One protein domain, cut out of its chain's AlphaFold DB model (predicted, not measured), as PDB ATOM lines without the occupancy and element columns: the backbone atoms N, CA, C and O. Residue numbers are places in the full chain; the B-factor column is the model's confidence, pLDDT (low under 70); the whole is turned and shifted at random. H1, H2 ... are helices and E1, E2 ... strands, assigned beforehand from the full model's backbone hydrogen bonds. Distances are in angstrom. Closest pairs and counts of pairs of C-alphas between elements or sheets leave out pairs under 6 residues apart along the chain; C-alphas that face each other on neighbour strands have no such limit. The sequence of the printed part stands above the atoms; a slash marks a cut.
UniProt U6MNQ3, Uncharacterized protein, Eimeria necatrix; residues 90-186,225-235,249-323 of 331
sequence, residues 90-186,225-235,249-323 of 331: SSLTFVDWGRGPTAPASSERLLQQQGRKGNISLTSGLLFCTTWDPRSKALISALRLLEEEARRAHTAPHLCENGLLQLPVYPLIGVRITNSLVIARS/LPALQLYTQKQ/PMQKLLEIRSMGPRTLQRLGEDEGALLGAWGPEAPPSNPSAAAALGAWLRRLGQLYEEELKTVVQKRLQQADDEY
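Overview. This is residues 90 to 186, 225 to 235 and 249 to 323 of the 331 residues of an uncharacterized protein of Eimeria necatrix (UniProt U6MNQ3). A strongly twisted sheet of five strands curls round the short helix H1, and across the sheet from H1 runs the long helix H5, with H2, H3 and H4 packed on it. H2 and H4 each touch H5 and also graze the sheet, while the last part of H5, residues 316 to 322, sticks out with Tyr 323 beyond the body, as does a loop at residues 158 to 163. The printed part has 183 residues with five named helices and five named strands, in the order E1 H1 E2 H2 E3 E4 E5 H3 H4 H5; the class is mixed, helices and strands. The sheet is mixed too, with the order E1 E3 E2 E4 E5. The whole is compact, with a radius of gyration of the C-alphas of 17.2 A and spans of 58 by 49 by 31 A.

Arrangement. E1, residues 93 to 96, is an edge strand, parallel to its neighbour E3, residues 172 to 176; N 95 and O 174 are within hydrogen-bond range at 2.9 A. E3 is also parallel to E2, residues 123 to 129, with N 175 and O 127 at 2.7 A. E2 and E4, residues 228 to 233, are antiparallel, with N 126 and O 229 at 2.8 A. E4 and the other edge strand, E5, residues 250 to 256, are antiparallel, with N 230 and O 254 at 2.9 A. H1, residues 107 to 115, is on the sheet, which curls round it; the closest C-alphas of H1 and E2 are those of Ser 107 and Leu 126, 7.6 A apart. E1, H1 and E2 form a split strand-helix-strand unit, two strands running the same way with E3 between them, and its crossover is right-handed. E2, H2 and E3 form a strand-helix-strand unit, two parallel neighbour strands with a helix between them in the chain, also right-handed; H2, residues 134 to 155, only grazes the sheet with its residues 135 to 143. The hub is H5, residues 287 to 322, which touches H2 with its residues 299 to 312 alone, at a steep tilt of 47 degrees, opposite ways; the closest C-alphas are those of Ala 142 and Tyr 304, 5.0 A apart. H5 touches H3, residues 261 to 269, at a shallow tilt of 11 degrees, opposite ways, with the C-alphas of Gly 268 and Gly 294 closest at 3.6 A. H4, residues 271 to 277, touches H5 about perpendicular, at 87 degrees, closest at the C-alphas of Glu 271 and Ala 290, 6.2 A. H4 only grazes the sheet, with residues 274 to 277. H3 and H4 only just touch, only at the corner, with 3 pairs of C-alphas within 8 A. H1 is apart from the other helices. In H1, H2, H3, H4 and H5 every O i to N i+4 pair is within hydrogen-bond range.

Along the chain. E1 begins at C-alpha 93, (108.332, 129.299, 88.367). H1 is 12.2 A long, E2 19.7 A and H2 31.8 A. E4 measures 16.9 A, E5 17.3 A and H3 12.7 A. H5 begins at C-alpha 287, (118.190, 143.231, 112.569), and ends 51.9 A away at C-alpha 322, (90.283, 151.190, 69.524).

Size, cuts and confidence. The two C-alphas farthest apart are those of Gln 235 and Tyr 323, 58.4 A. Residues 187 to 224 are not printed, with 12.0 A from C-alpha 186 to C-alpha 225, and neither are 236 to 248, with 8.3 A from C-alpha 235 to C-alpha 249. The link from H2 to E3, 16 residues, is long. The mean pLDDT of the printed part is 72.3, and 69 residues are under 70, among them residues 96 to 109, 156 to 165 and 276 to 287.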
ATOM      1  N   SER A  90     114.655 132.726  85.310       53.62
ATOM      2  CA  SER A  90     113.702 133.303  86.268       53.62
ATOM      3  C   SER A  90     113.541 132.380  87.473       53.62
ATOM      4  O   SER A  90     113.026 131.271  87.312       53.62
ATOM      5  N   SER A  91     113.930 132.835  88.672       64.31
ATOM      6  CA  SER A  91     113.633 132.124  89.929       64.31
ATOM      7  C   SER A  91     112.123 131.954  90.156       64.31
ATOM      8  O   SER A  91     111.697 131.087  90.917       64.31
ATOM      9  N   LEU A  92     111.315 132.753  89.446       74.50
ATOM     10  CA  LEU A  92     109.864 132.673  89.403       74.50
ATOM     11  C   LEU A  92     109.378 131.543  88.481       74.50
ATOM     12  O   LEU A  92     109.287 131.707  87.262       74.50
ATOM     13  N   THR A  93     108.999 130.411  89.072       77.62
ATOM     14  CA  THR A  93     108.332 129.299  88.367       77.62
ATOM     15  C   THR A  93     106.820 129.366  88.562       77.62
ATOM     16  O   THR A  93     106.363 129.826  89.602       77.62
ATOM     17  N   PHE A  94     106.019 128.939  87.578       78.12
ATOM     18  CA  PHE A  94     104.555 129.009  87.672       78.12
ATOM     19  C   PHE A  94     103.897 127.635  87.774       78.12
ATOM     20  O   PHE A  94     104.253 126.719  87.036       78.12
ATOM     21  N   VAL A  95     102.889 127.531  88.641       75.50
ATOM     22  CA  VAL A  95     102.051 126.338  88.821       75.50
ATOM     23  C   VAL A  95     100.582 126.752  88.813       75.50
ATOM     24  O   VAL A  95     100.217 127.761  89.420       75.50
ATOM     25  N   ASP A  96      99.732 125.980  88.141       69.88
ATOM     26  CA  ASP A  96      98.286 126.205  88.149       69.88
ATOM     27  C   ASP A  96      97.654 125.645  89.431       69.88
ATOM     28  O   ASP A  96      97.871 124.492  89.809       69.88
ATOM     29  N   TRP A  97      96.854 126.464  90.116       67.19
ATOM     30  CA  TRP A  97      96.146 126.044  91.324       67.19
ATOM     31  C   TRP A  97      94.793 125.416  90.992       67.19
ATOM     32  O   TRP A  97      93.993 125.998  90.257       67.19
ATOM     33  N   GLY A  98      94.495 124.265  91.601       56.78
ATOM     34  CA  GLY A  98      93.155 123.672  91.582       56.78
ATOM     35  C   GLY A  98      92.749 122.964  90.284       56.78
ATOM     36  O   GLY A  98      91.561 122.716  90.095       56.78
ATOM     37  N   ARG A  99      93.692 122.623  89.393       52.59
ATOM     38  CA  ARG A  99      93.398 121.855  88.173       52.59
ATOM     39  C   ARG A  99      94.260 120.586  88.112       52.59
ATOM     40  O   ARG A  99      95.479 120.675  88.042       52.59
ATOM     41  N   GLY A 100      93.611 119.419  88.123       51.72
ATOM     42  CA  GLY A 100      94.249 118.101  87.987       51.72
ATOM     43  C   GLY A 100      94.535 117.364  89.311       51.72
ATOM     44  O   GLY A 100      94.496 117.972  90.381       51.72
ATOM     45  N   PRO A 101      94.833 116.049  89.254       49.53
ATOM     46  CA  PRO A 101      95.071 115.192  90.428       49.53
ATOM     47  C   PRO A 101      96.365 115.524  91.192       49.53
ATOM     48  O   PRO A 101      96.571 115.049  92.304       49.53
ATOM     49  N   THR A 102      97.234 116.350  90.608       53.16
ATOM     50  CA  THR A 102      98.503 116.814  91.185       53.16
ATOM     51  C   THR A 102      98.401 118.200  91.824       53.16
ATOM     52  O   THR A 102      99.414 118.741  92.270       53.16
ATOM     53  N   ALA A 103      97.199 118.790  91.881       55.50
ATOM     54  CA  ALA A 103      97.002 120.083  92.516       55.50
ATOM     55  C   ALA A 103      97.387 120.004  94.010       55.50
ATOM     56  O   ALA A 103      96.921 119.117  94.732       55.50
ATOM     57  N   PRO A 104      98.240 120.914  94.499       58.56
ATOM     58  CA  PRO A 104      98.706 120.887  95.879       58.56
ATOM     59  C   PRO A 104      97.546 121.101  96.860       58.56
ATOM     60  O   PRO A 104      96.783 122.059  96.755       58.56
ATOM     61  N   ALA A 105      97.447 120.230  97.866       62.22
ATOM     62  CA  ALA A 105      96.424 120.342  98.909       62.22
ATOM     63  C   ALA A 105      96.672 121.518  99.881       62.22
ATOM     64  O   ALA A 105      95.753 121.953 100.571       62.22
ATOM     65  N   SER A 106      97.905 122.036  99.952       68.19
ATOM     66  CA  SER A 106      98.280 123.195 100.771       68.19
ATOM     67  C   SER A 106      99.507 123.919 100.205       68.19
ATOM     68  O   SER A 106     100.280 123.344  99.434       68.19
ATOM     69  N   SER A 107      99.702 125.181 100.602       69.06
ATOM     70  CA  SER A 107     100.884 125.985 100.252       69.06
ATOM     71  C   SER A 107     102.193 125.335 100.710       69.06
ATOM     72  O   SER A 107     103.167 125.301  99.965       69.06
ATOM     73  N   GLU A 108     102.193 124.749 101.906       68.94
ATOM     74  CA  GLU A 108     103.341 124.036 102.478       68.94
ATOM     75  C   GLU A 108     103.700 122.785 101.671       68.94
ATOM     76  O   GLU A 108     104.873 122.560 101.381       68.94
ATOM     77  N   ARG A 109     102.704 122.000 101.231       69.06
ATOM     78  CA  ARG A 109     102.952 120.822 100.385       69.06
ATOM     79  C   ARG A 109     103.517 121.204  99.020       69.06
ATOM     80  O   ARG A 109     104.388 120.496  98.522       69.06
ATOM     81  N   LEU A 110     103.069 122.317  98.434       72.62
ATOM     82  CA  LEU A 110     103.637 122.817  97.177       72.62
ATOM     83  C   LEU A 110     105.109 123.218  97.349       72.62
ATOM     84  O   LEU A 110     105.944 122.849  96.524       72.62
ATOM     85  N   LEU A 111     105.444 123.915  98.439       71.25
ATOM     86  CA  LEU A 111     106.828 124.288  98.744       71.25
ATOM     87  C   LEU A 111     107.712 123.063  99.000       71.25
ATOM     88  O   LEU A 111     108.828 123.008  98.498       71.25
ATOM     89  N   GLN A 112     107.207 122.049  99.705       69.56
ATOM     90  CA  GLN A 112     107.934 120.797  99.948       69.56
ATOM     91  C   GLN A 112     108.173 119.988  98.665       69.56
ATOM     92  O   GLN A 112     109.248 119.417  98.486       69.56
ATOM     93  N   GLN A 113     107.196 119.942  97.754       67.44
ATOM     94  CA  GLN A 113     107.341 119.264  96.461       67.44
ATOM     95  C   GLN A 113     108.406 119.925  95.575       67.44
ATOM     96  O   GLN A 113     109.129 119.222  94.870       67.44
ATOM     97  N   GLN A 114     108.520 121.254  95.628       66.56
ATOM     98  CA  GLN A 114     109.518 122.008  94.864       66.56
ATOM     99  C   GLN A 114     110.896 122.018  95.545       66.56
ATOM    100  O   GLN A 114     111.911 121.867  94.869       66.56
ATOM    101  N   GLY A 115     110.946 122.084  96.879       58.09
ATOM    102  CA  GLY A 115     112.187 122.060  97.662       58.09
ATOM    103  C   GLY A 115     112.970 120.744  97.579       58.09
ATOM    104  O   GLY A 115     114.167 120.730  97.824       58.09
ATOM    105  N   ARG A 116     112.340 119.632  97.170       54.19
ATOM    106  CA  ARG A 116     113.038 118.352  96.930       54.19
ATOM    107  C   ARG A 116     113.915 118.337  95.670       54.19
ATOM    108  O   ARG A 116     114.671 117.389  95.494       54.19
ATOM    109  N   LYS A 117     113.803 119.334  94.782       52.38
ATOM    110  CA  LYS A 117     114.489 119.354  93.477       52.38
ATOM    111  C   LYS A 117     115.707 120.286  93.391       52.38
ATOM    112  O   LYS A 117     116.359 120.287  92.353       52.38
ATOM    113  N   GLY A 118     116.049 121.046  94.432       49.78
ATOM    114  CA  GLY A 118     117.213 121.939  94.400       49.78
ATOM    115  C   GLY A 118     117.657 122.398  95.785       49.78
ATOM    116  O   GLY A 118     116.850 122.417  96.711       49.78
ATOM    117  N   ASN A 119     118.944 122.751  95.906       46.62
ATOM    118  CA  ASN A 119     119.553 123.311  97.116       46.62
ATOM    119  C   ASN A 119     118.660 124.405  97.710       46.62
ATOM    120  O   ASN A 119     118.355 125.406  97.060       46.62
ATOM    121  N   ILE A 120     118.202 124.166  98.937       51.03
ATOM    122  CA  ILE A 120     117.127 124.926  99.557       51.03
ATOM    123  C   ILE A 120     117.703 126.247 100.061       51.03
ATOM    124  O   ILE A 120     118.432 126.303 101.047       51.03
ATOM    125  N   SER A 121     117.363 127.331  99.376       58.19
ATOM    126  CA  SER A 121     117.432 128.677  99.936       58.19
ATOM    127  C   SER A 121     116.628 128.729 101.237       58.19
ATOM    128  O   SER A 121     115.453 128.350 101.247       58.19
ATOM    129  N   LEU A 122     117.233 129.259 102.304       66.25
ATOM    130  CA  LEU A 122     116.637 129.372 103.642       66.25
ATOM    131  C   LEU A 122     115.253 130.032 103.642       66.25
ATOM    132  O   LEU A 122     114.433 129.708 104.492       66.25
ATOM    133  N   THR A 123     114.979 130.932 102.693       71.25
ATOM    134  CA  THR A 123     113.687 131.607 102.535       71.25
ATOM    135  C   THR A 123     113.148 131.416 101.119       71.25
ATOM    136  O   THR A 123     113.886 131.586 100.157       71.25
ATOM    137  N   SER A 124     111.867 131.072 100.978       77.44
ATOM    138  CA  SER A 124     111.159 130.897  99.698       77.44
ATOM    139  C   SER A 124     109.758 131.497  99.779       77.44
ATOM    140  O   SER A 124     109.204 131.620 100.869       77.44
ATOM    141  N   GLY A 125     109.150 131.853  98.649       80.38
ATOM    142  CA  GLY A 125     107.826 132.475  98.653       80.38
ATOM    143  C   GLY A 125     106.832 131.927  97.641       80.38
ATOM    144  O   GLY A 125     107.190 131.296  96.653       80.38
ATOM    145  N   LEU A 126     105.554 132.199  97.895       81.56
ATOM    146  CA  LEU A 126     104.429 131.906  97.018       81.56
ATOM    147  C   LEU A 126     103.739 133.200  96.615       81.56
ATOM    148  O   LEU A 126     103.261 133.944  97.472       81.56
ATOM    149  N   LEU A 127     103.649 133.438  95.311       84.81
ATOM    150  CA  LEU A 127     102.944 134.571  94.730       84.81
ATOM    151  C   LEU A 127     101.640 134.086  94.105       84.81
ATOM    152  O   LEU A 127     101.650 133.443  93.060       84.81
ATOM    153  N   PHE A 128     100.507 134.444  94.692       80.19
ATOM    154  CA  PHE A 128      99.201 134.118  94.134       80.19
ATOM    155  C   PHE A 128      98.761 135.227  93.182       80.19
ATOM    156  O   PHE A 128      98.569 136.377  93.582       80.19
ATOM    157  N   CYS A 129      98.607 134.889  91.905       77.62
ATOM    158  CA  CYS A 129      98.378 135.867  90.847       77.62
ATOM    159  C   CYS A 129      97.406 135.338  89.794       77.62
ATOM    160  O   CYS A 129      97.181 134.135  89.672       77.62
ATOM    161  N   THR A 130      96.820 136.247  89.016       74.88
ATOM    162  CA  THR A 130      96.006 135.869  87.853       74.88
ATOM    163  C   THR A 130      96.690 136.299  86.561       74.88
ATOM    164  O   THR A 130      97.444 137.270  86.537       74.88
ATOM    165  N   THR A 131      96.428 135.590  85.467       71.25
ATOM    166  CA  THR A 131      97.055 135.864  84.162       71.25
ATOM    167  C   THR A 131      96.453 137.067  83.435       71.25
ATOM    168  O   THR A 131      97.072 137.618  82.527       71.25
ATOM    169  N   TRP A 132      95.250 137.494  83.818       68.62
ATOM    170  CA  TRP A 132      94.484 138.523  83.114       68.62
ATOM    171  C   TRP A 132      94.475 139.884  83.826       68.62
ATOM    172  O   TRP A 132      94.280 140.909  83.171       68.62
ATOM    173  N   ASP A 133      94.703 139.919  85.143       72.44
ATOM    174  CA  ASP A 133      94.676 141.148  85.941       72.44
ATOM    175  C   ASP A 133      95.929 142.017  85.703       72.44
ATOM    176  O   ASP A 133      97.049 141.555  85.935       72.44
ATOM    177  N   PRO A 134      95.772 143.294  85.300       72.56
ATOM    178  CA  PRO A 134      96.878 144.240  85.131       72.56
ATOM    179  C   PRO A 134      97.799 144.352  86.339       72.56
ATOM    180  O   PRO A 134      99.009 144.469  86.183       72.56
ATOM    181  N   ARG A 135      97.232 144.294  87.547       77.69
ATOM    182  CA  ARG A 135      97.998 144.403  88.792       77.69
ATOM    183  C   ARG A 135      98.890 143.191  89.005       77.69
ATOM    184  O   ARG A 135     100.056 143.343  89.345       77.69
ATOM    185  N   SER A 136      98.358 142.000  88.736       79.31
ATOM    186  CA  SER A 136      99.134 140.758  88.745       79.31
ATOM    187  C   SER A 136     100.281 140.805  87.726       79.31
ATOM    188  O   SER A 136     101.406 140.454  88.066       79.31
ATOM    189  N   LYS A 137     100.025 141.295  86.503       82.12
ATOM    190  CA  LYS A 137     101.055 141.436  85.459       82.12
ATOM    191  C   LYS A 137     102.163 142.415  85.854       82.12
ATOM    192  O   LYS A 137     103.333 142.055  85.780       82.12
ATOM    193  N   ALA A 138     101.793 143.612  86.311       84.19
ATOM    194  CA  ALA A 138     102.747 144.629  86.748       84.19
ATOM    195  C   ALA A 138     103.586 144.151  87.944       84.19
ATOM    196  O   ALA A 138     104.791 144.361  87.972       84.19
ATOM    197  N   LEU A 139     102.981 143.438  88.900       85.25
ATOM    198  CA  LEU A 139     103.708 142.878  90.040       85.25
ATOM    199  C   LEU A 139     104.716 141.797  89.624       85.25
ATOM    200  O   LEU A 139     105.831 141.775  90.134       85.25
ATOM    201  N   ILE A 140     104.346 140.909  88.694       86.25
ATOM    202  CA  ILE A 140     105.266 139.897  88.148       86.25
ATOM    203  C   ILE A 140     106.437 140.569  87.424       86.25
ATOM    204  O   ILE A 140     107.575 140.133  87.576       86.25
ATOM    205  N   SER A 141     106.162 141.622  86.650       86.88
ATOM    206  CA  SER A 141     107.192 142.407  85.965       86.88
ATOM    207  C   SER A 141     108.154 143.055  86.966       86.88
ATOM    208  O   SER A 141     109.358 142.825  86.907       86.88
ATOM    209  N   ALA A 142     107.614 143.735  87.980       88.19
ATOM    210  CA  ALA A 142     108.395 144.359  89.044       88.19
ATOM    211  C   ALA A 142     109.263 143.359  89.824       88.19
ATOM    212  O   ALA A 142     110.403 143.664  90.155       88.19
ATOM    213  N   LEU A 143     108.759 142.149  90.091       88.12
ATOM    214  CA  LEU A 143     109.541 141.087  90.730       88.12
ATOM    215  C   LEU A 143     110.717 140.619  89.866       88.12
ATOM    216  O   LEU A 143     111.783 140.344  90.406       88.12
ATOM    217  N   ARG A 144     110.540 140.544  88.542       87.88
ATOM    218  CA  ARG A 144     111.629 140.191  87.618       87.88
ATOM    219  C   ARG A 144     112.702 141.271  87.586       87.88
ATOM    220  O   ARG A 144     113.877 140.933  87.679       87.88
ATOM    221  N   LEU A 145     112.294 142.539  87.519       88.75
ATOM    222  CA  LEU A 145     113.212 143.679  87.579       88.75
ATOM    223  C   LEU A 145     113.995 143.689  88.895       88.75
ATOM    224  O   LEU A 145     115.213 143.822  88.885       88.75
ATOM    225  N   LEU A 146     113.316 143.458  90.021       88.25
ATOM    226  CA  LEU A 146     113.948 143.392  91.336       88.25
ATOM    227  C   LEU A 146     114.957 142.243  91.450       88.25
ATOM    228  O   LEU A 146     116.028 142.412  92.026       88.25
ATOM    229  N   GLU A 147     114.621 141.069  90.912       85.25
ATOM    230  CA  GLU A 147     115.526 139.919  90.880       85.25
ATOM    231  C   GLU A 147     116.769 140.213  90.031       85.25
ATOM    232  O   GLU A 147     117.883 139.841  90.400       85.25
ATOM    233  N   GLU A 148     116.588 140.900  88.906       84.75
ATOM    234  CA  GLU A 148     117.684 141.310  88.038       84.75
ATOM    235  C   GLU A 148     118.589 142.351  88.711       84.75
ATOM    236  O   GLU A 148     119.808 142.180  88.711       84.75
ATOM    237  N   GLU A 149     118.010 143.374  89.349       85.50
ATOM    238  CA  GLU A 149     118.742 144.367  90.149       85.50
ATOM    239  C   GLU A 149     119.560 143.700  91.258       85.50
ATOM    240  O   GLU A 149     120.759 143.961  91.387       85.50
ATOM    241  N   ALA A 150     118.935 142.794  92.015       82.75
ATOM    242  CA  ALA A 150     119.611 142.044  93.059       82.75
ATOM    243  C   ALA A 150     120.773 141.228  92.476       82.75
ATOM    244  O   ALA A 150     121.894 141.338  92.963       82.75
ATOM    245  N   ARG A 151     120.565 140.470  91.390       80.25
ATOM    246  CA  ARG A 151     121.634 139.664  90.773       80.25
ATOM    247  C   ARG A 151     122.805 140.512  90.272       80.25
ATOM    248  O   ARG A 151     123.946 140.165  90.564       80.25
ATOM    249  N   ARG A 152     122.548 141.634  89.587       79.19
ATOM    250  CA  ARG A 152     123.616 142.541  89.120       79.19
ATOM    251  C   ARG A 152     124.469 143.055  90.285       79.19
ATOM    252  O   ARG A 152     125.693 143.046  90.185       79.19
ATOM    253  N   ALA A 153     123.835 143.417  91.403       75.31
ATOM    254  CA  ALA A 153     124.536 143.867  92.606       75.31
ATOM    255  C   ALA A 153     125.424 142.775  93.243       75.31
ATOM    256  O   ALA A 153     126.435 143.098  93.859       75.31
ATOM    257  N   HIS A 154     125.088 141.490  93.072       71.62
ATOM    258  CA  HIS A 154     125.918 140.376  93.557       71.62
ATOM    259  C   HIS A 154     127.099 140.065  92.625       71.62
ATOM    260  O   HIS A 154     128.129 139.586  93.089       71.62
ATOM    261  N   THR A 155     126.963 140.302  91.317       71.69
ATOM    262  CA  THR A 155     128.012 139.992  90.327       71.69
ATOM    263  C   THR A 155     129.071 141.095  90.208       71.69
ATOM    264  O   THR A 155     130.206 140.793  89.855       71.69
ATOM    265  N   ALA A 156     128.738 142.350  90.531       64.69
ATOM    266  CA  ALA A 156     129.659 143.488  90.442       64.69
ATOM    267  C   ALA A 156     129.770 144.270  91.771       64.69
ATOM    268  O   ALA A 156     129.421 145.452  91.826       64.69
ATOM    269  N   PRO A 157     130.270 143.646  92.857       61.25
ATOM    270  CA  PRO A 157     130.333 144.279  94.177       61.25
ATOM    271  C   PRO A 157     131.245 145.520  94.222       61.25
ATOM    272  O   PRO A 157     131.057 146.384  95.071       61.25
ATOM    273  N   HIS A 158     132.194 145.645  93.288       54.06
ATOM    274  CA  HIS A 158     133.172 146.744  93.200       54.06
ATOM    275  C   HIS A 158     132.586 148.073  92.682       54.06
ATOM    276  O   HIS A 158     133.255 149.093  92.763       54.06
ATOM    277  N   LEU A 159     131.356 148.079  92.152       51.62
ATOM    278  CA  LEU A 159     130.664 149.297  91.693       51.62
ATOM    279  C   LEU A 159     129.666 149.840  92.732       51.62
ATOM    280  O   LEU A 159     129.050 150.885  92.529       51.62
ATOM    281  N   CYS A 160     129.492 149.135  93.852       48.69
ATOM    282  CA  CYS A 160     128.582 149.492  94.935       48.69
ATOM    283  C   CYS A 160     129.339 150.162  96.096       48.69
ATOM    284  O   CYS A 160     129.237 149.723  97.235       48.69
ATOM    285  N   GLU A 161     130.080 151.244  95.835       43.47
ATOM    286  CA  GLU A 161     130.823 151.987  96.877       43.47
ATOM    287  C   GLU A 161     129.922 152.721  97.901       43.47
ATOM    288  O   GLU A 161     130.405 153.219  98.911       43.47
ATOM    289  N   ASN A 162     128.595 152.740  97.713       44.06
ATOM    290  CA  ASN A 162     127.681 153.604  98.478       44.06
ATOM    291  C   ASN A 162     126.821 152.899  99.542       44.06
ATOM    292  O   ASN A 162     125.668 153.280  99.740       44.06
ATOM    293  N   GLY A 163     127.328 151.863 100.221       48.91
ATOM    294  CA  GLY A 163     126.647 151.278 101.393       48.91
ATOM    295  C   GLY A 163     125.206 150.796 101.145       48.91
ATOM    296  O   GLY A 163     124.412 150.682 102.080       48.91
ATOM    297  N   LEU A 164     124.840 150.543  99.883       55.81
ATOM    298  CA  LEU A 164     123.509 150.086  99.507       55.81
ATOM    299  C   LEU A 164     123.346 148.647  99.996       55.81
ATOM    300  O   LEU A 164     124.066 147.752  99.554       55.81
ATOM    301  N   LEU A 165     122.402 148.439 100.919       60.81
ATOM    302  CA  LEU A 165     121.993 147.116 101.385       60.81
ATOM    303  C   LEU A 165     121.776 146.199 100.174       60.81
ATOM    304  O   LEU A 165     120.874 146.443  99.369       60.81
ATOM    305  N   GLN A 166     122.604 145.158 100.044       72.56
ATOM    306  CA  GLN A 166     122.424 144.142  99.010       72.56
ATOM    307  C   GLN A 166     121.023 143.543  99.152       72.56
ATOM    308  O   GLN A 166     120.650 143.021 100.206       72.56
ATOM    309  N   LEU A 167     120.223 143.666  98.093       78.69
ATOM    310  CA  LEU A 167     118.846 143.192  98.103       78.69
ATOM    311  C   LEU A 167     118.828 141.658  98.067       78.69
ATOM    312  O   LEU A 167     119.459 141.070  97.189       78.69
ATOM    313  N   PRO A 168     118.090 140.994  98.969       78.00
ATOM    314  CA  PRO A 168     118.017 139.541  98.986       78.00
ATOM    315  C   PRO A 168     117.287 139.005  97.748       78.00
ATOM    316  O   PRO A 168     116.284 139.566  97.298       78.00
ATOM    317  N   VAL A 169     117.757 137.867  97.232       78.81
ATOM    318  CA  VAL A 169     117.063 137.106  96.186       78.81
ATOM    319  C   VAL A 169     116.209 136.029  96.850       78.81
ATOM    320  O   VAL A 169     116.728 135.042  97.368       78.81
ATOM    321  N   TYR A 170     114.889 136.210  96.824       77.50
ATOM    322  CA  TYR A 170     113.941 135.201  97.294       77.50
ATOM    323  C   TYR A 170     113.403 134.395  96.108       77.50
ATOM    324  O   TYR A 170     112.763 134.984  95.237       77.50
ATOM    325  N   PRO A 171     113.592 133.065  96.059       78.25
ATOM    326  CA  PRO A 171     112.930 132.241  95.063       78.25
ATOM    327  C   PRO A 171     111.429 132.226  95.323       78.25
ATOM    328  O   PRO A 171     110.960 131.950  96.432       78.25
ATOM    329  N   LEU A 172     110.669 132.534  94.278       81.88
ATOM    330  CA  LEU A 172     109.219 132.635  94.336       81.88
ATOM    331  C   LEU A 172     108.578 131.590  93.425       81.88
ATOM    332  O   LEU A 172     109.018 131.361  92.304       81.88
ATOM    333  N   ILE A 173     107.474 131.001  93.867       81.94
ATOM    334  CA  ILE A 173     106.620 130.180  93.013       81.94
ATOM    335  C   ILE A 173     105.326 130.949  92.764       81.94
ATOM    336  O   ILE A 173     104.558 131.250  93.680       81.94
ATOM    337  N   GLY A 174     105.095 131.294  91.503       80.25
ATOM    338  CA  GLY A 174     103.877 131.910  91.011       80.25
ATOM    339  C   GLY A 174     102.740 130.897  90.946       80.25
ATOM    340  O   GLY A 174     102.672 130.055  90.056       80.25
ATOM    341  N   VAL A 175     101.797 131.005  91.863       77.69
ATOM    342  CA  VAL A 175     100.572 130.219  91.866       77.69
ATOM    343  C   VAL A 175      99.529 130.935  91.012       77.69
ATOM    344  O   VAL A 175      98.984 131.974  91.400       77.69
ATOM    345  N   ARG A 176      99.251 130.382  89.830       76.50
ATOM    346  CA  ARG A 176      98.246 130.911  88.909       76.50
ATOM    347  C   ARG A 176      96.865 130.520  89.391       76.50
ATOM    348  O   ARG A 176      96.508 129.345  89.463       76.50
ATOM    349  N   ILE A 177      96.076 131.536  89.686       72.50
ATOM    350  CA  ILE A 177      94.678 131.394  90.039       72.50
ATOM    351  C   ILE A 177      93.852 131.892  88.857       72.50
ATOM    352  O   ILE A 177      94.000 133.018  88.381       72.50
ATOM    353  N   THR A 178      92.947 131.043  88.390       64.62
ATOM    354  CA  THR A 178      91.986 131.383  87.334       64.62
ATOM    355  C   THR A 178      90.938 132.379  87.838       64.62
ATOM    356  O   THR A 178      90.546 133.307  87.129       64.62
ATOM    357  N   ASN A 179      90.529 132.221  89.098       62.41
ATOM    358  CA  ASN A 179      89.488 132.994  89.751       62.41
ATOM    359  C   ASN A 179      90.036 134.060  90.721       62.41
ATOM    360  O   ASN A 179      90.375 133.771  91.870       62.41
ATOM    361  N   SER A 180      90.057 135.328  90.300       59.97
ATOM    362  CA  SER A 180      90.512 136.438  91.156       59.97
ATOM    363  C   SER A 180      89.664 136.645  92.418       59.97
ATOM    364  O   SER A 180      90.139 137.290  93.357       59.97
ATOM    365  N   LEU A 181      88.452 136.069  92.497       55.03
ATOM    366  CA  LEU A 181      87.620 136.083  93.709       55.03
ATOM    367  C   LEU A 181      88.334 135.447  94.908       55.03
ATOM    368  O   LEU A 181      88.077 135.830  96.045       55.03
ATOM    369  N   VAL A 182      89.255 134.512  94.657       56.78
ATOM    370  CA  VAL A 182      90.004 133.809  95.705       56.78
ATOM    371  C   VAL A 182      91.071 134.712  96.343       56.78
ATOM    372  O   VAL A 182      91.381 134.555  97.524       56.78
ATOM    373  N   ILE A 183      91.587 135.691  95.589       53.78
ATOM    374  CA  ILE A 183      92.639 136.633  96.016       53.78
ATOM    375  C   ILE A 183      92.023 137.929  96.579       53.78
ATOM    376  O   ILE A 183      92.559 138.585  97.474       53.78
ATOM    377  N   ALA A 184      90.867 138.336  96.056       53.22
ATOM    378  CA  ALA A 184      90.290 139.649  96.303       53.22
ATOM    379  C   ALA A 184      89.549 139.751  97.652       53.22
ATOM    380  O   ALA A 184      88.335 139.585  97.726       53.22
ATOM    381  N   ARG A 185      90.261 140.127  98.724       55.72
ATOM    382  CA  ARG A 185      89.664 140.413 100.051       55.72
ATOM    383  C   ARG A 185      89.450 141.890 100.387       55.72
ATOM    384  O   ARG A 185      88.909 142.198 101.449       55.72
ATOM    385  N   SER A 186      89.851 142.831  99.529       54.47
ATOM    386  CA  SER A 186      89.610 144.246  99.843       54.47
ATOM    387  C   SER A 186      88.104 144.537  99.875       54.47
ATOM    388  O   SER A 186      87.365 144.099  98.991       54.47
ATOM    389  N   LEU A 225      92.924 133.358  99.752       62.72
ATOM    390  CA  LEU A 225      94.356 133.193  99.588       62.72
ATOM    391  C   LEU A 225      95.045 134.560  99.714       62.72
ATOM    392  O   LEU A 225      94.516 135.572  99.242       62.72
ATOM    393  N   PRO A 226      96.187 134.630 100.408       68.31
ATOM    394  CA  PRO A 226      97.018 135.825 100.396       68.31
ATOM    395  C   PRO A 226      97.597 136.049  99.002       68.31
ATOM    396  O   PRO A 226      97.601 135.151  98.174       68.31
ATOM    397  N   ALA A 227      98.082 137.255  98.743       74.62
ATOM    398  CA  ALA A 227      98.695 137.601  97.470       74.62
ATOM    399  C   ALA A 227     100.194 137.243  97.445       74.62
ATOM    400  O   ALA A 227     100.687 136.801  96.414       74.62
ATOM    401  N   LEU A 228     100.895 137.353  98.579       81.81
ATOM    402  CA  LEU A 228     102.269 136.875  98.754       81.81
ATOM    403  C   LEU A 228     102.408 136.169 100.106       81.81
ATOM    404  O   LEU A 228     101.920 136.673 101.120       81.81
ATOM    405  N   GLN A 229     103.088 135.027 100.126       82.19
ATOM    406  CA  GLN A 229     103.557 134.378 101.350       82.19
ATOM    407  C   GLN A 229     105.055 134.144 101.265       82.19
ATOM    408  O   GLN A 229     105.525 133.673 100.237       82.19
ATOM    409  N   LEU A 230     105.785 134.428 102.337       82.56
ATOM    410  CA  LEU A 230     107.188 134.049 102.488       82.56
ATOM    411  C   LEU A 230     107.300 133.003 103.591       82.56
ATOM    412  O   LEU A 230     106.597 133.080 104.600       82.56
ATOM    413  N   TYR A 231     108.184 132.040 103.391       76.88
ATOM    414  CA  TYR A 231     108.443 130.917 104.275       76.88
ATOM    415  C   TYR A 231     109.939 130.794 104.519       76.88
ATOM    416  O   TYR A 231     110.722 130.981 103.593       76.88
ATOM    417  N   THR A 232     110.321 130.443 105.743       76.12
ATOM    418  CA  THR A 232     111.681 130.051 106.101       76.12
ATOM    419  C   THR A 232     111.716 128.578 106.451       76.12
ATOM    420  O   THR A 232     110.766 128.040 107.026       76.12
ATOM    421  N   GLN A 233     112.821 127.923 106.138       70.62
ATOM    422  CA  GLN A 233     113.088 126.574 106.607       70.62
ATOM    423  C   GLN A 233     113.601 126.642 108.053       70.62
ATOM    424  O   GLN A 233     114.524 127.407 108.335       70.62
ATOM    425  N   LYS A 234     113.020 125.864 108.977       66.88
ATOM    426  CA  LYS A 234     113.609 125.698 110.314       66.88
ATOM    427  C   LYS A 234     114.813 124.760 110.200       66.88
ATOM    428  O   LYS A 234     114.658 123.617 109.769       66.88
ATOM    429  N   GLN A 235     115.998 125.226 110.591       56.50
ATOM    430  CA  GLN A 235     117.132 124.334 110.830       56.50
ATOM    431  C   GLN A 235     116.832 123.536 112.101       56.50
ATOM    432  O   GLN A 235     116.776 124.101 113.191       56.50
ATOM    433  N   PRO A 249     110.438 121.156 108.574       64.12
ATOM    434  CA  PRO A 249     109.371 122.062 108.963       64.12
ATOM    435  C   PRO A 249     109.586 123.444 108.329       64.12
ATOM    436  O   PRO A 249     110.635 124.070 108.489       64.12
ATOM    437  N   MET A 250     108.577 123.913 107.590       69.19
ATOM    438  CA  MET A 250     108.534 125.247 106.986       69.19
ATOM    439  C   MET A 250     107.736 126.185 107.894       69.19
ATOM    440  O   MET A 250     106.613 125.864 108.280       69.19
ATOM    441  N   GLN A 251     108.284 127.355 108.210       73.06
ATOM    442  CA  GLN A 251     107.619 128.394 108.996       73.06
ATOM    443  C   GLN A 251     107.234 129.560 108.091       73.06
ATOM    444  O   GLN A 251     108.056 130.085 107.346       73.06
ATOM    445  N   LYS A 252     105.976 129.993 108.161       74.50
ATOM    446  CA  LYS A 252     105.498 131.169 107.429       74.50
ATOM    447  C   LYS A 252     106.046 132.442 108.081       74.50
ATOM    448  O   LYS A 252     105.696 132.730 109.219       74.50
ATOM    449  N   LEU A 253     106.858 133.194 107.342       74.75
ATOM    450  CA  LEU A 253     107.463 134.457 107.769       74.75
ATOM    451  C   LEU A 253     106.527 135.647 107.603       74.75
ATOM    452  O   LEU A 253     106.397 136.490 108.478       74.75
ATOM    453  N   LEU A 254     105.912 135.741 106.427       77.25
ATOM    454  CA  LEU A 254     105.152 136.916 106.037       77.25
ATOM    455  C   LEU A 254     103.965 136.493 105.193       77.25
ATOM    456  O   LEU A 254     104.077 135.642 104.314       77.25
ATOM    457  N   GLU A 255     102.821 137.117 105.444       78.50
ATOM    458  CA  GLU A 255     101.617 136.932 104.651       78.50
ATOM    459  C   GLU A 255     101.040 138.291 104.260       78.50
ATOM    460  O   GLU A 255     100.444 138.994 105.076       78.50
ATOM    461  N   ILE A 256     101.168 138.648 102.984       73.25
ATOM    462  CA  ILE A 256     100.605 139.883 102.442       73.25
ATOM    463  C   ILE A 256      99.321 139.546 101.698       73.25
ATOM    464  O   ILE A 256      99.317 138.891 100.656       73.25
ATOM    465  N   ARG A 257      98.192 140.025 102.220       68.38
ATOM    466  CA  ARG A 257      96.863 139.782 101.631       68.38
ATOM    467  C   ARG A 257      96.462 140.799 100.566       68.38
ATOM    468  O   ARG A 257      95.548 140.541  99.793       68.38
ATOM    469  N   SER A 258      97.100 141.966 100.546       67.06
ATOM    470  CA  SER A 258      96.778 143.052  99.620       67.06
ATOM    471  C   SER A 258      98.059 143.681  99.088       67.06
ATOM    472  O   SER A 258      98.645 144.541  99.742       67.06
ATOM    473  N   MET A 259      98.452 143.292  97.876       69.62
ATOM    474  CA  MET A 259      99.631 143.823  97.186       69.62
ATOM    475  C   MET A 259      99.280 145.133  96.475       69.62
ATOM    476  O   MET A 259      98.898 145.146  95.304       69.62
ATOM    477  N   GLY A 260      99.354 146.243  97.208       77.25
ATOM    478  CA  GLY A 260      99.359 147.590  96.636       77.25
ATOM    479  C   GLY A 260     100.766 148.187  96.718       77.25
ATOM    480  O   GLY A 260     101.417 147.947  97.734       77.25
ATOM    481  N   PRO A 261     101.218 148.996  95.739       80.81
ATOM    482  CA  PRO A 261     102.561 149.587  95.763       80.81
ATOM    483  C   PRO A 261     102.854 150.333  97.075       80.81
ATOM    484  O   PRO A 261     103.789 150.006  97.799       80.81
ATOM    485  N   ARG A 262     101.935 151.219  97.484       83.19
ATOM    486  CA  ARG A 262     102.011 151.948  98.763       83.19
ATOM    487  C   ARG A 262     101.931 151.054 100.000       83.19
ATOM    488  O   ARG A 262     102.433 151.425 101.052       83.19
ATOM    489  N   THR A 263     101.251 149.911  99.910       82.94
ATOM    490  CA  THR A 263     101.193 148.955 101.025       82.94
ATOM    491  C   THR A 263     102.553 148.300 101.219       82.94
ATOM    492  O   THR A 263     102.990 148.170 102.354       82.94
ATOM    493  N   LEU A 264     103.225 147.928 100.126       84.69
ATOM    494  CA  LEU A 264     104.563 147.339 100.160       84.69
ATOM    495  C   LEU A 264     105.601 148.326 100.685       84.69
ATOM    496  O   LEU A 264     106.351 147.977 101.589       84.69
ATOM    497  N   GLN A 265     105.573 149.565 100.191       86.81
ATOM    498  CA  GLN A 265     106.458 150.630 100.666       86.81
ATOM    499  C   GLN A 265     106.305 150.841 102.179       86.81
ATOM    500  O   GLN A 265     107.285 150.736 102.905       86.81
ATOM    501  N   ARG A 266     105.068 150.995 102.674       86.44
ATOM    502  CA  ARG A 266     104.797 151.161 104.115       86.44
ATOM    503  C   ARG A 266     105.209 149.961 104.958       86.44
ATOM    504  O   ARG A 266     105.737 150.138 106.045       86.44
ATOM    505  N   LEU A 267     104.947 148.741 104.482       83.81
ATOM    506  CA  LEU A 267     105.377 147.531 105.188       83.81
ATOM    507  C   LEU A 267     106.901 147.442 105.267       83.81
ATOM    508  O   LEU A 267     107.414 146.927 106.249       83.81
ATOM    509  N   GLY A 268     107.611 147.938 104.255       83.88
ATOM    510  CA  GLY A 268     109.068 147.956 104.258       83.88
ATOM    511  C   GLY A 268     109.707 149.118 105.025       83.88
ATOM    512  O   GLY A 268     110.922 149.112 105.199       83.88
ATOM    513  N   GLU A 269     108.921 150.103 105.467       86.75
ATOM    514  CA  GLU A 269     109.339 151.160 106.404       86.75
ATOM    515  C   GLU A 269     109.141 150.733 107.869       86.75
ATOM    516  O   GLU A 269     109.856 151.190 108.755       86.75
ATOM    517  N   ASP A 270     108.173 149.851 108.129       84.56
ATOM    518  CA  ASP A 270     107.808 149.399 109.472       84.56
ATOM    519  C   ASP A 270     108.599 148.142 109.872       84.56
ATOM    520  O   ASP A 270     108.075 147.024 109.909       84.56
ATOM    521  N   GLU A 271     109.890 148.322 110.169       78.69
ATOM    522  CA  GLU A 271     110.762 147.233 110.634       78.69
ATOM    523  C   GLU A 271     110.209 146.545 111.889       78.69
ATOM    524  O   GLU A 271     110.303 145.325 112.013       78.69
ATOM    525  N   GLY A 272     109.565 147.299 112.786       73.94
ATOM    526  CA  GLY A 272     108.930 146.760 113.990       73.94
ATOM    527  C   GLY A 272     107.775 145.807 113.673       73.94
ATOM    528  O   GLY A 272     107.657 144.747 114.291       73.94
ATOM    529  N   ALA A 273     106.947 146.131 112.677       75.94
ATOM    530  CA  ALA A 273     105.904 145.228 112.208       75.94
ATOM    531  C   ALA A 273     106.458 144.002 111.478       75.94
ATOM    532  O   ALA A 273     105.879 142.924 111.613       75.94
ATOM    533  N   LEU A 274     107.557 144.143 110.730       75.25
ATOM    534  CA  LEU A 274     108.236 142.999 110.120       75.25
ATOM    535  C   LEU A 274     108.782 142.069 111.212       75.25
ATOM    536  O   LEU A 274     108.421 140.894 111.216       75.25
ATOM    537  N   LEU A 275     109.524 142.605 112.190       71.62
ATOM    538  CA  LEU A 275     110.001 141.908 113.397       71.62
ATOM    539  C   LEU A 275     108.869 141.186 114.136       71.62
ATOM    540  O   LEU A 275     108.990 140.005 114.450       71.62
ATOM    541  N   GLY A 276     107.732 141.854 114.335       66.38
ATOM    542  CA  GLY A 276     106.551 141.251 114.953       66.38
ATOM    543  C   GLY A 276     105.858 140.179 114.099       66.38
ATOM    544  O   GLY A 276     105.215 139.284 114.651       66.38
ATOM    545  N   ALA A 277     105.972 140.237 112.767       65.31
ATOM    546  CA  ALA A 277     105.374 139.257 111.857       65.31
ATOM    547  C   ALA A 277     106.116 137.911 111.847       65.31
ATOM    548  O   ALA A 277     105.490 136.889 111.563       65.31
ATOM    549  N   TRP A 278     107.402 137.894 112.216       62.78
ATOM    550  CA  TRP A 278     108.204 136.670 112.322       62.78
ATOM    551  C   TRP A 278     107.728 135.702 113.425       62.78
ATOM    552  O   TRP A 278     107.976 134.498 113.326       62.78
ATOM    553  N   GLY A 279     106.968 136.180 114.416       57.56
ATOM    554  CA  GLY A 279     106.430 135.359 115.504       57.56
ATOM    555  C   GLY A 279     107.387 135.190 116.700       57.56
ATOM    556  O   GLY A 279     108.428 135.837 116.752       57.56
ATOM    557  N   PRO A 280     107.013 134.361 117.699       53.41
ATOM    558  CA  PRO A 280     107.743 134.222 118.969       53.41
ATOM    559  C   PRO A 280     109.099 133.513 118.833       53.41
ATOM    560  O   PRO A 280     109.978 133.712 119.665       53.41
ATOM    561  N   GLU A 281     109.287 132.721 117.780       51.94
ATOM    562  CA  GLU A 281     110.607 132.262 117.355       51.94
ATOM    563  C   GLU A 281     111.121 133.282 116.343       51.94
ATOM    564  O   GLU A 281     110.806 133.212 115.153       51.94
ATOM    565  N   ALA A 282     111.810 134.292 116.875       46.44
ATOM    566  CA  ALA A 282     112.442 135.370 116.131       46.44
ATOM    567  C   ALA A 282     113.206 134.832 114.898       46.44
ATOM    568  O   ALA A 282     113.708 133.702 114.932       46.44
ATOM    569  N   PRO A 283     113.395 135.632 113.825       48.06
ATOM    570  CA  PRO A 283     114.491 135.337 112.905       48.06
ATOM    571  C   PRO A 283     115.770 135.258 113.755       48.06
ATOM    572  O   PRO A 283     115.797 135.898 114.808       48.06
ATOM    573  N   PRO A 284     116.813 134.506 113.370       46.88
ATOM    574  CA  PRO A 284     118.041 134.438 114.160       46.88
ATOM    575  C   PRO A 284     118.583 135.856 114.337       46.88
ATOM    576  O   PRO A 284     119.174 136.368 113.401       46.88
ATOM    577  N   SER A 285     118.266 136.492 115.468       45.28
ATOM    578  CA  SER A 285     118.759 137.721 116.104       45.28
ATOM    579  C   SER A 285     119.352 138.835 115.226       45.28
ATOM    580  O   SER A 285     120.129 139.638 115.729       45.28
ATOM    581  N   ASN A 286     119.028 138.908 113.936       56.88
ATOM    582  CA  ASN A 286     119.741 139.730 112.970       56.88
ATOM    583  C   ASN A 286     118.818 140.846 112.485       56.88
ATOM    584  O   ASN A 286     118.048 140.633 111.542       56.88
ATOM    585  N   PRO A 287     118.902 142.055 113.074       61.16
ATOM    586  CA  PRO A 287     118.190 143.231 112.569       61.16
ATOM    587  C   PRO A 287     118.483 143.496 111.082       61.16
ATOM    588  O   PRO A 287     117.632 144.034 110.378       61.16
ATOM    589  N   SER A 288     119.623 143.022 110.559       71.81
ATOM    590  CA  SER A 288     119.949 143.123 109.133       71.81
ATOM    591  C   SER A 288     118.996 142.340 108.221       71.81
ATOM    592  O   SER A 288     118.731 142.794 107.112       71.81
ATOM    593  N   ALA A 289     118.423 141.214 108.662       74.06
ATOM    594  CA  ALA A 289     117.481 140.435 107.853       74.06
ATOM    595  C   ALA A 289     116.114 141.131 107.746       74.06
ATOM    596  O   ALA A 289     115.483 141.116 106.687       74.06
ATOM    597  N   ALA A 290     115.685 141.786 108.832       76.31
ATOM    598  CA  ALA A 290     114.491 142.620 108.847       76.31
ATOM    599  C   ALA A 290     114.645 143.857 107.964       76.31
ATOM    600  O   ALA A 290     113.791 144.107 107.111       76.31
ATOM    601  N   ALA A 291     115.774 144.552 108.096       80.50
ATOM    602  CA  ALA A 291     116.123 145.690 107.257       80.50
ATOM    603  C   ALA A 291     116.231 145.300 105.772       80.50
ATOM    604  O   ALA A 291     115.716 146.009 104.906       80.50
ATOM    605  N   ALA A 292     116.828 144.143 105.459       82.06
ATOM    606  CA  ALA A 292     116.936 143.630 104.094       82.06
ATOM    607  C   ALA A 292     115.564 143.301 103.484       82.06
ATOM    608  O   ALA A 292     115.288 143.689 102.347       82.06
ATOM    609  N   LEU A 293     114.670 142.652 104.242       83.50
ATOM    610  CA  LEU A 293     113.293 142.411 103.800       83.50
ATOM    611  C   LEU A 293     112.524 143.728 103.629       83.50
ATOM    612  O   LEU A 293     111.771 143.886 102.668       83.50
ATOM    613  N   GLY A 294     112.727 144.691 104.529       85.62
ATOM    614  CA  GLY A 294     112.120 146.014 104.435       85.62
ATOM    615  C   GLY A 294     112.578 146.779 103.193       85.62
ATOM    616  O   GLY A 294     111.755 147.310 102.444       85.62
ATOM    617  N   ALA A 295     113.882 146.774 102.905       87.31
ATOM    618  CA  ALA A 295     114.452 147.331 101.679       87.31
ATOM    619  C   ALA A 295     113.899 146.635 100.424       87.31
ATOM    620  O   ALA A 295     113.487 147.310  99.478       87.31
ATOM    621  N   TRP A 296     113.795 145.302 100.451       88.88
ATOM    622  CA  TRP A 296     113.201 144.509  99.375       88.88
ATOM    623  C   TRP A 296     111.740 144.894  99.109       88.88
ATOM    624  O   TRP A 296     111.366 145.158  97.967       88.88
ATOM    625  N   LEU A 297     110.914 145.014 100.156       89.25
ATOM    626  CA  LEU A 297     109.506 145.410 100.034       89.25
ATOM    627  C   LEU A 297     109.345 146.845  99.518       89.25
ATOM    628  O   LEU A 297     108.475 147.099  98.681       89.25
ATOM    629  N   ARG A 298     110.190 147.779  99.975       90.19
ATOM    630  CA  ARG A 298     110.191 149.165  99.485       90.19
ATOM    631  C   ARG A 298     110.536 149.232  98.006       90.19
ATOM    632  O   ARG A 298     109.773 149.831  97.245       90.19
ATOM    633  N   ARG A 299     111.629 148.582  97.589       91.38
ATOM    634  CA  ARG A 299     112.059 148.580  96.186       91.38
ATOM    635  C   ARG A 299     111.038 147.888  95.287       91.38
ATOM    636  O   ARG A 299     110.660 148.450  94.262       91.38
ATOM    637  N   LEU A 300     110.491 146.749  95.718       90.25
ATOM    638  CA  LEU A 300     109.392 146.087  95.015       90.25
ATOM    639  C   LEU A 300     108.186 147.016  94.849       90.25
ATOM    640  O   LEU A 300     107.572 147.063  93.788       90.25
ATOM    641  N   GLY A 301     107.830 147.751  95.903       87.31
ATOM    642  CA  GLY A 301     106.728 148.701  95.871       87.31
ATOM    643  C   GLY A 301     106.951 149.855  94.892       87.31
ATOM    644  O   GLY A 301     105.987 150.293  94.276       87.31
ATOM    645  N   GLN A 302     108.183 150.344  94.727       90.50
ATOM    646  CA  GLN A 302     108.525 151.372  93.731       90.50
ATOM    647  C   GLN A 302     108.390 150.832  92.303       90.50
ATOM    648  O   GLN A 302     107.586 151.352  91.530       90.50
ATOM    649  N   LEU A 303     109.077 149.725  92.001       89.69
ATOM    650  CA  LEU A 303     109.038 149.086  90.680       89.69
ATOM    651  C   LEU A 303     107.609 148.692  90.289       89.69
ATOM    652  O   LEU A 303     107.181 148.867  89.153       89.69
ATOM    653  N   TYR A 304     106.820 148.203  91.246       90.19
ATOM    654  CA  TYR A 304     105.426 147.854  90.997       90.19
ATOM    655  C   TYR A 304     104.556 149.078  90.683       90.19
ATOM    656  O   TYR A 304     103.626 148.977  89.882       90.19
ATOM    657  N   GLU A 305     104.826 150.238  91.283       89.94
ATOM    658  CA  GLU A 305     104.116 151.471  90.939       89.94
ATOM    659  C   GLU A 305     104.432 151.931  89.512       89.94
ATOM    660  O   GLU A 305     103.515 152.297  88.776       89.94
ATOM    661  N   GLU A 306     105.704 151.876  89.122       90.81
ATOM    662  CA  GLU A 306     106.182 152.225  87.781       90.81
ATOM    663  C   GLU A 306     105.580 151.298  86.719       90.81
ATOM    664  O   GLU A 306     104.911 151.762  85.795       90.81
ATOM    665  N   GLU A 307     105.680 149.984  86.916       89.50
ATOM    666  CA  GLU A 307     105.111 148.991  86.003       89.50
ATOM    667  C   GLU A 307     103.589 149.111  85.891       89.50
ATOM    668  O   GLU A 307     103.008 148.950  84.813       89.50
ATOM    669  N   LEU A 308     102.908 149.432  86.994       85.94
ATOM    670  CA  LEU A 308     101.464 149.630  86.969       85.94
ATOM    671  C   LEU A 308     101.082 150.877  86.163       85.94
ATOM    672  O   LEU A 308     100.096 150.820  85.426       85.94
ATOM    673  N   LYS A 309     101.846 151.974  86.269       86.50
ATOM    674  CA  LYS A 309     101.645 153.175  85.440       86.50
ATOM    675  C   LYS A 309     101.816 152.839  83.963       86.50
ATOM    676  O   LYS A 309     100.912 153.133  83.187       86.50
ATOM    677  N   THR A 310     102.887 152.135  83.602       85.69
ATOM    678  CA  THR A 310     103.154 151.711  82.220       85.69
ATOM    679  C   THR A 310     102.025 150.845  81.661       85.69
ATOM    680  O   THR A 310     101.536 151.086  80.558       85.69
ATOM    681  N   VAL A 311     101.553 149.852  82.422       81.00
ATOM    682  CA  VAL A 311     100.450 148.978  81.987       81.00
ATOM    683  C   VAL A 311      99.145 149.757  81.815       81.00
ATOM    684  O   VAL A 311      98.398 149.496  80.872       81.00
ATOM    685  N   VAL A 312      98.846 150.696  82.717       80.75
ATOM    686  CA  VAL A 312      97.649 151.541  82.608       80.75
ATOM    687  C   VAL A 312      97.754 152.471  81.404       80.75
ATOM    688  O   VAL A 312      96.805 152.532  80.632       80.75
ATOM    689  N   GLN A 313      98.896 153.126  81.198       82.38
ATOM    690  CA  GLN A 313      99.119 154.025  80.068       82.38
ATOM    691  C   GLN A 313      98.984 153.295  78.728       82.38
ATOM    692  O   GLN A 313      98.237 153.751  77.872       82.38
ATOM    693  N   LYS A 314      99.601 152.114  78.579       83.19
ATOM    694  CA  LYS A 314      99.448 151.284  77.371       83.19
ATOM    695  C   LYS A 314      97.991 150.913  77.099       83.19
ATOM    696  O   LYS A 314      97.570 150.875  75.952       83.19
ATOM    697  N   ARG A 315      97.210 150.639  78.148       77.50
ATOM    698  CA  ARG A 315      95.779 150.334  78.005       77.50
ATOM    699  C   ARG A 315      94.930 151.548  77.666       77.50
ATOM    700  O   ARG A 315      93.933 151.375  76.982       77.50
ATOM    701  N   LEU A 316      95.282 152.721  78.183       77.06
ATOM    702  CA  LEU A 316      94.618 153.968  77.814       77.06
ATOM    703  C   LEU A 316      94.872 154.263  76.339       77.06
ATOM    704  O   LEU A 316      93.915 154.391  75.596       77.06
ATOM    705  N   GLN A 317      96.130 154.197  75.906       81.25
ATOM    706  CA  GLN A 317      96.490 154.384  74.504       81.25
ATOM    707  C   GLN A 317      95.789 153.374  73.588       81.25
ATOM    708  O   GLN A 317      95.188 153.760  72.597       81.25
ATOM    709  N   GLN A 318      95.761 152.093  73.968       78.25
ATOM    710  CA  GLN A 318      95.010 151.084  73.218       78.25
ATOM    711  C   GLN A 318      93.508 151.402  73.147       78.25
ATOM    712  O   GLN A 318      92.880 151.138  72.129       78.25
ATOM    713  N   ALA A 319      92.916 151.935  74.219       72.12
ATOM    714  CA  ALA A 319      91.509 152.318  74.220       72.12
ATOM    715  C   ALA A 319      91.249 153.543  73.330       72.12
ATOM    716  O   ALA A 319      90.213 153.588  72.669       72.12
ATOM    717  N   ASP A 320      92.184 154.494  73.289       74.94
ATOM    718  CA  ASP A 320      92.126 155.656  72.399       74.94
ATOM    719  C   ASP A 320      92.227 155.219  70.924       74.94
ATOM    720  O   ASP A 320      91.452 155.685  70.088       74.94
ATOM    721  N   ASP A 321      93.105 154.253  70.622       78.56
ATOM    722  CA  ASP A 321      93.263 153.662  69.285       78.56
ATOM    723  C   ASP A 321      92.037 152.825  68.860       78.56
ATOM    724  O   ASP A 321      91.639 152.836  67.694       78.56
ATOM    725  N   GLU A 322      91.431 152.075  69.789       76.94
ATOM    726  CA  GLU A 322      90.283 151.190  69.524       76.94
ATOM    727  C   GLU A 322      88.963 151.967  69.395       76.94
ATOM    728  O   GLU A 322      88.057 151.546  68.671       76.94
ATOM    729  N   TYR A 323      88.853 153.121  70.059       68.69
ATOM    730  CA  TYR A 323      87.650 153.950  70.048       68.69
ATOM    731  C   TYR A 323      87.950 155.425  69.728       68.69
ATOM    732  O   TYR A 323      87.655 156.311  70.541       68.69
TER     733      TYR A 323